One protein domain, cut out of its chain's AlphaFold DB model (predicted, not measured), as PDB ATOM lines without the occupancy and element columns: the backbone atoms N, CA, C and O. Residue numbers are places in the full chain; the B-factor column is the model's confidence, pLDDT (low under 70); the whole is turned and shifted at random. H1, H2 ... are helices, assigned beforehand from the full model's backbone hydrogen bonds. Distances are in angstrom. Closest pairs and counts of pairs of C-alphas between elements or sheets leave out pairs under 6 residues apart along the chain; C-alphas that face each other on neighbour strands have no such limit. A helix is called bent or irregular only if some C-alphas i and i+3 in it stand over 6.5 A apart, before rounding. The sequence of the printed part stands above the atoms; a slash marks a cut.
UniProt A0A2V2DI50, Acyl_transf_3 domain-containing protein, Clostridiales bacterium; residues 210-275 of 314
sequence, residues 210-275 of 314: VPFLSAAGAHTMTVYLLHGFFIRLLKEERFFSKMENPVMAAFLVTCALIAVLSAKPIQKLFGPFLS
ATOM      1  N   VAL A 210      29.801 -42.805  42.793       75.62
ATOM      2  CA  VAL A 210      29.965 -41.884  41.666       75.62
ATOM      3  C   VAL A 210      28.560 -41.489  41.202       75.62
ATOM      4  O   VAL A 210      27.817 -42.369  40.758       75.62
ATOM      5  N   PRO A 211      28.141 -40.220  41.349       74.00
ATOM      6  CA  PRO A 211      26.735 -39.830  41.231       74.00
ATOM      7  C   PRO A 211      26.149 -40.103  39.841       74.00
ATOM      8  O   PRO A 211      25.058 -40.661  39.749       74.00
ATOM      9  N   PHE A 212      26.894 -39.813  38.771       70.44
ATOM     10  CA  PHE A 212      26.444 -40.058  37.397       70.44
ATOM     11  C   PHE A 212      26.248 -41.554  37.099       70.44
ATOM     12  O   PHE A 212      25.164 -41.967  36.690       70.44
ATOM     13  N   LEU A 213      27.257 -42.389  37.390       70.44
ATOM     14  CA  LEU A 213      27.158 -43.842  37.194       70.44
ATOM     15  C   LEU A 213      26.064 -44.464  38.070       70.44
ATOM     16  O   LEU A 213      25.368 -45.376  37.635       70.44
ATOM     17  N   SER A 214      25.891 -43.968  39.296       73.88
ATOM     18  CA  SER A 214      24.859 -44.472  40.209       73.88
ATOM     19  C   SER A 214      23.451 -44.141  39.707       73.88
ATOM     20  O   SER A 214      22.559 -44.981  39.802       73.88
ATOM     21  N   ALA A 215      23.257 -42.944  39.144       73.06
ATOM     22  CA  ALA A 215      21.988 -42.536  38.550       73.06
ATOM     23  C   ALA A 215      21.656 -43.357  37.294       73.06
ATOM     24  O   ALA A 215      20.538 -43.853  37.172       73.06
ATOM     25  N   ALA A 216      22.631 -43.576  36.406       67.94
ATOM     26  CA  ALA A 216      22.457 -44.449  35.242       67.94
ATOM     27  C   ALA A 216      22.177 -45.910  35.659       67.94
ATOM     28  O   ALA A 216      21.279 -46.563  35.127       67.94
ATOM     29  N   GLY A 217      22.884 -46.401  36.683       69.44
ATOM     30  CA  GLY A 217      22.719 -47.742  37.247       69.44
ATOM     31  C   GLY A 217      21.308 -48.032  37.777       69.44
ATOM     32  O   GLY A 217      20.821 -49.161  37.662       69.44
ATOM     33  N   ALA A 218      20.622 -47.015  38.309       75.75
ATOM     34  CA  ALA A 218      19.260 -47.142  38.833       75.75
ATOM     35  C   ALA A 218      18.223 -47.517  37.756       75.75
ATOM     36  O   ALA A 218      17.181 -48.089  38.072       75.75
ATOM     37  N   HIS A 219      18.528 -47.234  36.489       80.50
ATOM     38  CA  HIS A 219      17.628 -47.388  35.347       80.50
ATOM     39  C   HIS A 219      18.001 -48.557  34.419       80.50
ATOM     40  O   HIS A 219      17.457 -48.701  33.322       80.50
ATOM     41  N   THR A 220      18.906 -49.424  34.877       83.56
ATOM     42  CA  THR A 220      19.482 -50.529  34.094       83.56
ATOM     43  C   THR A 220      18.456 -51.521  33.562       83.56
ATOM     44  O   THR A 220      18.619 -51.978  32.439       83.56
ATOM     45  N   MET A 221      17.383 -51.825  34.301       83.88
ATOM     46  CA  MET A 221      16.353 -52.770  33.839       83.88
ATOM     47  C   MET A 221      15.625 -52.266  32.583       83.88
ATOM     48  O   MET A 221      15.412 -53.018  31.637       83.88
ATOM     49  N   THR A 222      15.274 -50.984  32.546       87.19
ATOM     50  CA  THR A 222      14.595 -50.372  31.397       87.19
ATOM     51  C   THR A 222      15.496 -50.358  30.176       87.19
ATOM     52  O   THR A 222      15.082 -50.771  29.097       87.19
ATOM     53  N   VAL A 223      16.753 -49.933  30.354       89.19
ATOM     54  CA  VAL A 223      17.754 -49.941  29.279       89.19
ATOM     55  C   VAL A 223      17.950 -51.373  28.780       89.19
ATOM     56  O   VAL A 223      17.895 -51.616  27.578       89.19
ATOM     57  N   TYR A 224      18.079 -52.338  29.693       89.25
ATOM     58  CA  TYR A 224      18.225 -53.757  29.384       89.25
ATOM     59  C   TYR A 224      17.069 -54.318  28.544       89.25
ATOM     60  O   TYR A 224      17.300 -55.067  27.603       89.25
ATOM     61  N   LEU A 225      15.827 -53.951  28.839       90.88
ATOM     62  CA  LEU A 225      14.687 -54.498  28.108       90.88
ATOM     63  C   LEU A 225      14.411 -53.758  26.797       90.88
ATOM     64  O   LEU A 225      13.959 -54.390  25.846       90.88
ATOM     65  N   LEU A 226      14.712 -52.458  26.713       91.56
ATOM     66  CA  LEU A 226      14.416 -51.648  25.528       91.56
ATOM     67  C   LEU A 226      15.528 -51.638  24.478       91.56
ATOM     68  O   LEU A 226      15.220 -51.597  23.289       91.56
ATOM     69  N   HIS A 227      16.806 -51.697  24.869       90.94
ATOM     70  CA  HIS A 227      17.910 -51.593  23.901       90.94
ATOM     71  C   HIS A 227      17.848 -52.684  22.825       90.94
ATOM     72  O   HIS A 227      18.220 -52.445  21.677       90.94
ATOM     73  N   GLY A 228      17.344 -53.870  23.175       89.12
ATOM     74  CA  GLY A 228      17.296 -54.995  22.256       89.12
ATOM     75  C   GLY A 228      16.406 -54.761  21.034       89.12
ATOM     76  O   GLY A 228      16.745 -55.256  19.962       89.12
ATOM     77  N   PHE A 229      15.336 -53.965  21.141       90.69
ATOM     78  CA  PHE A 229      14.504 -53.595  19.988       90.69
ATOM     79  C   PHE A 229      15.314 -52.796  18.957       90.69
ATOM     80  O   PHE A 229      15.331 -53.144  17.778       90.69
ATOM     81  N   PHE A 230      16.071 -51.796  19.419       91.50
ATOM     82  CA  PHE A 230      16.918 -50.958  18.565       91.50
ATOM     83  C   PHE A 230      18.055 -51.758  17.934       91.50
ATOM     84  O   PHE A 230      18.281 -51.663  16.733       91.50
ATOM     85  N   ILE A 231      18.749 -52.591  18.712       88.88
ATOM     86  CA  ILE A 231      19.862 -53.396  18.189       88.88
ATOM     87  C   ILE A 231      19.367 -54.415  17.156       88.88
ATOM     88  O   ILE A 231      20.038 -54.644  16.152       88.88
ATOM     89  N   ARG A 232      18.178 -54.998  17.360       87.44
ATOM     90  CA  ARG A 232      17.549 -55.884  16.372       87.44
ATOM     91  C   ARG A 232      17.204 -55.140  15.085       87.44
ATOM     92  O   ARG A 232      17.509 -55.668  14.024       87.44
ATOM     93  N   LEU A 233      16.647 -53.932  15.187       88.88
ATOM     94  CA  LEU A 233      16.347 -53.090  14.025       88.88
ATOM     95  C   LEU A 233      17.609 -52.742  13.232       88.88
ATOM     96  O   LEU A 233      17.693 -53.003  12.040       88.88
ATOM     97  N   LEU A 234      18.626 -52.209  13.916       89.38
ATOM     98  CA  LEU A 234      19.884 -51.787  13.293       89.38
ATOM     99  C   LEU A 234      20.624 -52.952  12.631       89.38
ATOM    100  O   LEU A 234      21.302 -52.761  11.621       89.38
ATOM    101  N   LYS A 235      20.504 -54.157  13.203       86.31
ATOM    102  CA  LYS A 235      21.058 -55.377  12.614       86.31
ATOM    103  C   LYS A 235      20.320 -55.775  11.336       86.31
ATOM    104  O   LYS A 235      20.985 -56.138  10.371       86.31
ATOM    105  N   GLU A 236      18.991 -55.716  11.334       86.12
ATOM    106  CA  GLU A 236      18.168 -56.059  10.166       86.12
ATOM    107  C   GLU A 236      18.428 -55.082   9.005       86.12
ATOM    108  O   GLU A 236      18.713 -55.504   7.890       86.12
ATOM    109  N   GLU A 237      18.520 -53.783   9.306       87.12
ATOM    110  CA  GLU A 237      18.850 -52.717   8.341       87.12
ATOM    111  C   GLU A 237      20.313 -52.714   7.865       87.12
ATOM    112  O   GLU A 237      20.723 -51.867   7.054       87.12
ATOM    113  N   ARG A 238      21.129 -53.633   8.404       85.31
ATOM    114  CA  ARG A 238      22.581 -53.710   8.199       85.31
ATOM    115  C   ARG A 238      23.263 -52.347   8.389       85.31
ATOM    116  O   ARG A 238      24.194 -51.993   7.671       85.31
ATOM    117  N   PHE A 239      22.791 -51.562   9.359       87.25
ATOM    118  CA  PHE A 239      23.197 -50.167   9.543       87.25
ATOM    119  C   PHE A 239      24.711 -50.024   9.727       87.25
ATOM    120  O   PHE A 239      25.345 -49.187   9.092       87.25
ATOM    121  N   PHE A 240      25.308 -50.890  10.550       85.62
ATOM    122  CA  PHE A 240      26.740 -50.833  10.839       85.62
ATOM    123  C   PHE A 240      27.615 -51.217   9.642       85.62
ATOM    124  O   PHE A 240      28.698 -50.667   9.514       85.62
ATOM    125  N   SER A 241      27.164 -52.099   8.742       83.19
ATOM    126  CA  SER A 241      27.974 -52.495   7.578       83.19
ATOM    127  C   SER A 241      28.011 -51.433   6.478       83.19
ATOM    128  O   SER A 241      28.789 -51.564   5.544       83.19
ATOM    129  N   LYS A 242      27.154 -50.410   6.562       86.81
ATOM    130  CA  LYS A 242      27.122 -49.274   5.629       86.81
ATOM    131  C   LYS A 242      28.086 -48.150   6.036       86.81
ATOM    132  O   LYS A 242      28.214 -47.176   5.307       86.81
ATOM    133  N   MET A 243      28.723 -48.258   7.204       87.56
ATOM    134  CA  MET A 243      29.594 -47.224   7.766       87.56
ATOM    135  C   MET A 243      31.064 -47.545   7.506       87.56
ATOM    136  O   MET A 243      31.475 -48.693   7.648       87.56
ATOM    137  N   GLU A 244      31.868 -46.517   7.226       85.19
ATOM    138  CA  GLU A 244      33.323 -46.653   7.043       85.19
ATOM    139  C   GLU A 244      34.015 -47.208   8.295       85.19
ATOM    140  O   GLU A 244      34.905 -48.049   8.203       85.19
ATOM    141  N   ASN A 245      33.579 -46.769   9.483       90.00
ATOM    142  CA  ASN A 245      34.081 -47.272  10.757       90.00
ATOM    143  C   ASN A 245      32.940 -47.876  11.601       90.00
ATOM    144  O   ASN A 245      32.338 -47.181  12.432       90.00
ATOM    145  N   PRO A 246      32.620 -49.172  11.410       87.81
ATOM    146  CA  PRO A 246      31.494 -49.823  12.079       87.81
ATOM    147  C   PRO A 246      31.655 -49.863  13.602       87.81
ATOM    148  O   PRO A 246      30.668 -49.770  14.331       87.81
ATOM    149  N   VAL A 247      32.894 -49.966  14.095       88.25
ATOM    150  CA  VAL A 247      33.196 -50.057  15.530       88.25
ATOM    151  C   VAL A 247      32.912 -48.730  16.226       88.25
ATOM    152  O   VAL A 247      32.217 -48.699  17.244       88.25
ATOM    153  N   MET A 248      33.394 -47.623  15.657       89.44
ATOM    154  CA  MET A 248      33.136 -46.292  16.205       89.44
ATOM    155  C   MET A 248      31.642 -45.954  16.159       89.44
ATOM    156  O   MET A 248      31.091 -45.468  17.150       89.44
ATOM    157  N   ALA A 249      30.961 -46.281  15.055       89.69
ATOM    158  CA  ALA A 249      29.516 -46.107  14.942       89.69
ATOM    159  C   ALA A 249      28.761 -46.915  16.014       89.69
ATOM    160  O   ALA A 249      27.886 -46.373  16.689       89.69
ATOM    161  N   ALA A 250      29.124 -48.183  16.231       88.38
ATOM    162  CA  ALA A 250      28.527 -49.022  17.271       88.38
ATOM    163  C   ALA A 250      28.735 -48.452  18.679       88.38
ATOM    164  O   ALA A 250      27.797 -48.447  19.484       88.38
ATOM    165  N   PHE A 251      29.926 -47.924  18.971       89.38
ATOM    166  CA  PHE A 251      30.218 -47.282  20.251       89.38
ATOM    167  C   PHE A 251      29.345 -46.039  20.476       89.38
ATOM    168  O   PHE A 251      28.647 -45.950  21.488       89.38
ATOM    169  N   LEU A 252      29.313 -45.121  19.505       90.94
ATOM    170  CA  LEU A 252      28.531 -43.885  19.595       90.94
ATOM    171  C   LEU A 252      27.029 -44.162  19.712       90.94
ATOM    172  O   LEU A 252      26.367 -43.589  20.580       90.94
ATOM    173  N   VAL A 253      26.500 -45.086  18.902       91.50
ATOM    174  CA  VAL A 253      25.094 -45.508  18.973       91.50
ATOM    175  C   VAL A 253      24.778 -46.108  20.340       91.50
ATOM    176  O   VAL A 253      23.745 -45.785  20.919       91.50
ATOM    177  N   THR A 254      25.667 -46.932  20.899       88.88
ATOM    178  CA  THR A 254      25.469 -47.522  22.231       88.88
ATOM    179  C   THR A 254      25.442 -46.447  23.318       88.88
ATOM    180  O   THR A 254      24.539 -46.450  24.158       88.88
ATOM    181  N   CYS A 255      26.377 -45.492  23.292       88.88
ATOM    182  CA  CYS A 255      26.396 -44.369  24.231       88.88
ATOM    183  C   CYS A 255      25.126 -43.512  24.128       88.88
ATOM    184  O   CYS A 255      24.501 -43.219  25.152       88.88
ATOM    185  N   ALA A 256      24.715 -43.162  22.907       91.25
ATOM    186  CA  ALA A 256      23.496 -42.400  22.655       91.25
ATOM    187  C   ALA A 256      22.254 -43.157  23.143       91.25
ATOM    188  O   ALA A 256      21.418 -42.592  23.848       91.25
ATOM    189  N   LEU A 257      22.165 -44.454  22.847       90.81
ATOM    190  CA  LEU A 257      21.050 -45.300  23.251       90.81
ATOM    191  C   LEU A 257      20.942 -45.398  24.776       90.81
ATOM    192  O   LEU A 257      19.851 -45.254  25.320       90.81
ATOM    193  N   ILE A 258      22.061 -45.581  25.483       88.06
ATOM    194  CA  ILE A 258      22.076 -45.589  26.952       88.06
ATOM    195  C   ILE A 258      21.614 -44.236  27.500       88.06
ATOM    196  O   ILE A 258      20.784 -44.215  28.410       88.06
ATOM    197  N   ALA A 259      22.112 -43.122  26.956       87.31
ATOM    198  CA  ALA A 259      21.742 -41.782  27.410       87.31
ATOM    199  C   ALA A 259      20.243 -41.501  27.209       87.31
ATOM    200  O   ALA A 259      19.564 -41.073  28.146       87.31
ATOM    201  N   VAL A 260      19.715 -41.812  26.021       90.06
ATOM    202  CA  VAL A 260      18.300 -41.633  25.675       90.06
ATOM    203  C   VAL A 260      17.424 -42.538  26.532       90.06
ATOM    204  O   VAL A 260      16.526 -42.050  27.213       90.06
ATOM    205  N   LEU A 261      17.702 -43.844  26.570       88.12
ATOM    206  CA  LEU A 261      16.876 -44.794  27.317       88.12
ATOM    207  C   LEU A 261      16.933 -44.560  28.827       88.12
ATOM    208  O   LEU A 261      15.952 -44.836  29.512       88.12
ATOM    209  N   SER A 262      18.026 -44.008  29.357       86.62
ATOM    210  CA  SER A 262      18.129 -43.626  30.774       86.62
ATOM    211  C   SER A 262      17.369 -42.336  31.111       86.62
ATOM    212  O   SER A 262      17.254 -41.986  32.288       86.62
ATOM    213  N   ALA A 263      16.823 -41.623  30.122       87.00
ATOM    214  CA  ALA A 263      16.093 -40.388  30.355       87.00
ATOM    215  C   ALA A 263      14.808 -40.635  31.168       87.00
ATOM    216  O   ALA A 263      13.979 -41.489  30.847       87.00
ATOM    217  N   LYS A 264      14.596 -39.805  32.198       85.00
ATOM    218  CA  LYS A 264      13.409 -39.826  33.073       85.00
ATOM    219  C   LYS A 264      12.052 -39.964  32.351       85.00
ATOM    220  O   LYS A 264      11.220 -40.699  32.885       85.00
ATOM    221  N   PRO A 265      11.767 -39.296  31.209       86.31
ATOM    222  CA  PRO A 265      10.487 -39.477  30.518       86.31
ATOM    223  C   PRO A 265      10.268 -40.918  30.044       86.31
ATOM    224  O   PRO A 265       9.209 -41.483  30.311       86.31
ATOM    225  N   ILE A 266      11.281 -41.543  29.438       86.69
ATOM    226  CA  ILE A 266      11.209 -42.936  28.969       86.69
ATOM    227  C   ILE A 266      11.036 -43.881  30.161       86.69
ATOM    228  O   ILE A 266      10.183 -44.764  30.144       86.69
ATOM    229  N   GLN A 267      11.771 -43.635  31.245       85.12
ATOM    230  CA  GLN A 267      11.661 -44.416  32.479       85.12
ATOM    231  C   GLN A 267      10.253 -44.355  33.087       85.12
ATOM    232  O   GLN A 267       9.720 -45.376  33.514       85.12
ATOM    233  N   LYS A 268       9.615 -43.177  33.096       84.50
ATOM    234  CA  LYS A 268       8.231 -43.023  33.573       84.50
ATOM    235  C   LYS A 268       7.217 -43.689  32.647       84.50
ATOM    236  O   LYS A 268       6.247 -44.252  33.148       84.50
ATOM    237  N   LEU A 269       7.437 -43.619  31.335       87.88
ATOM    238  CA  LEU A 269       6.562 -44.229  30.335       87.88
ATOM    239  C   LEU A 269       6.567 -45.759  30.448       87.88
ATOM    240  O   LEU A 269       5.505 -46.374  30.431       87.88
ATOM    241  N   PHE A 270       7.749 -46.361  30.611       86.50
ATOM    242  CA  PHE A 270       7.899 -47.816  30.660       86.50
ATOM    243  C   PHE A 270       7.836 -48.423  32.068       86.50
ATOM    244  O   PHE A 270       7.631 -49.629  32.186       86.50
ATOM    245  N   GLY A 271       7.923 -47.614  33.131       83.44
ATOM    246  CA  GLY A 271       7.773 -48.039  34.533       83.44
ATOM    247  C   GLY A 271       6.637 -49.044  34.784       83.44
ATOM    248  O   GLY A 271       6.893 -50.123  35.319       83.44
ATOM    249  N   PRO A 272       5.396 -48.780  34.326       87.00
ATOM    250  CA  PRO A 272       4.265 -49.691  34.521       87.00
ATOM    251  C   PRO A 272       4.485 -51.124  34.017       87.00
ATOM    252  O   PRO A 272       3.915 -52.056  34.578       87.00
ATOM    253  N   PHE A 273       5.316 -51.314  32.988       87.62
ATOM    254  CA  PHE A 273       5.612 -52.623  32.396       87.62
ATOM    255  C   PHE A 273       6.766 -53.352  33.096       87.62
ATOM    256  O   PHE A 273       6.923 -54.563  32.950       87.62
ATOM    257  N   LEU A 274       7.584 -52.630  33.864       83.62
ATOM    258  CA  LEU A 274       8.790 -53.154  34.507       83.62
ATOM    259  C   LEU A 274       8.503 -53.771  35.875       83.62
ATOM    260  O   LEU A 274       9.234 -54.653  36.331       83.62
ATOM    261  N   SER A 275       7.435 -53.328  36.541       83.75
ATOM    262  CA  SER A 275       6.998 -53.918  37.797       83.75
ATOM    263  C   SER A 275       5.481 -53.917  37.939       83.75
ATOM    264  O   SER A 275       4.795 -52.943  37.638       83.75
TER     265      SER A 275
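Overview. This is residues 210 to 275 of the 314 residues of the protein "Acyl_transf_3 domain-containing protein" of Clostridiales bacterium (UniProt A0A2V2DI50). Two long helices, H2 and H4, make a V that closes where residues 222 to 227 of H2 meet residues 257 to 261 of H4, and the short H3 bridges its open end. At the closed end H5 packs on residues 221 to 222 of H2, about perpendicular to it, while H1 lies at the same end and touches no helix. The printed part has 66 residues with five named helices, H1 to H5 in order along the chain, and no named strand; the class is all helix. The whole is only just loose, close to compact, with a radius of gyration of the C-alphas of 13.5 A, and its outline is flat, spanning 38 by 28 by 15 A.

Arrangement. The longest helix, H2, residues 220 to 236, has a kink of 29 degrees near residue 227. It touches H4, residues 246 to 261, at a steep tilt of 41 degrees, opposite ways; the closest C-alphas are those of Val 223 and Leu 261, 5.6 A apart. H2 also touches H5, residues 264 to 274, about perpendicular at 84 degrees; the closest C-alphas, of Thr 222 and Gln 267, are 6.7 A apart. H4 and H5 are close but not clearly touching, with the C-alphas of Leu 261 and Gln 267 7.3 A apart. At the other end of H2, H3, residues 239 to 242, is close but not clearly touching, with the C-alphas of Leu 234 and Phe 240 7.3 A apart. H3 and H4 only just touch, only at the corner by their link, with 3 pairs of C-alphas within 8 A; the closest, of Phe 240 and Pro 246, are 5.0 A apart. H1, residues 211 to 217, and H2 meet only through their link. H1 and H4 are only just apart, at 8.3 A. Every O i to N i+4 pair is within hydrogen-bond range in H1 and H4, 10 of 13 are in H2 and 5 of 7 in H5, and H3 is too short for such a pair.

Along the chain. H2 runs 24.6 A from C-alpha 220 at (19.482, -50.529, 34.094) to C-alpha 236. It is neither bent nor irregular, but only just: C-alphas 225 and 228 are 6.4 A apart. H4 measures 21.7 A and H5 14.2 A, the latter ending at C-alpha 274 at (8.790, -53.154, 34.507). H5 is irregular, with C-alphas 269 and 272 7.3 A apart. H1 measures 9.7 A from C-alpha 211 at (26.735, -39.830, 41.231), and H3 5.6 A.

Size, cuts and confidence. The two C-alphas farthest apart, of Glu 244 and Ser 275, are 41.1 A apart. Residues 242 to 247, of which 242 belongs to H3 and 246 to 247 to H4, stand free. The four links are tight, and the printed part has no cut. The mean pLDDT of the printed part is 85.5; residues 216 to 217, in H1, are under 70.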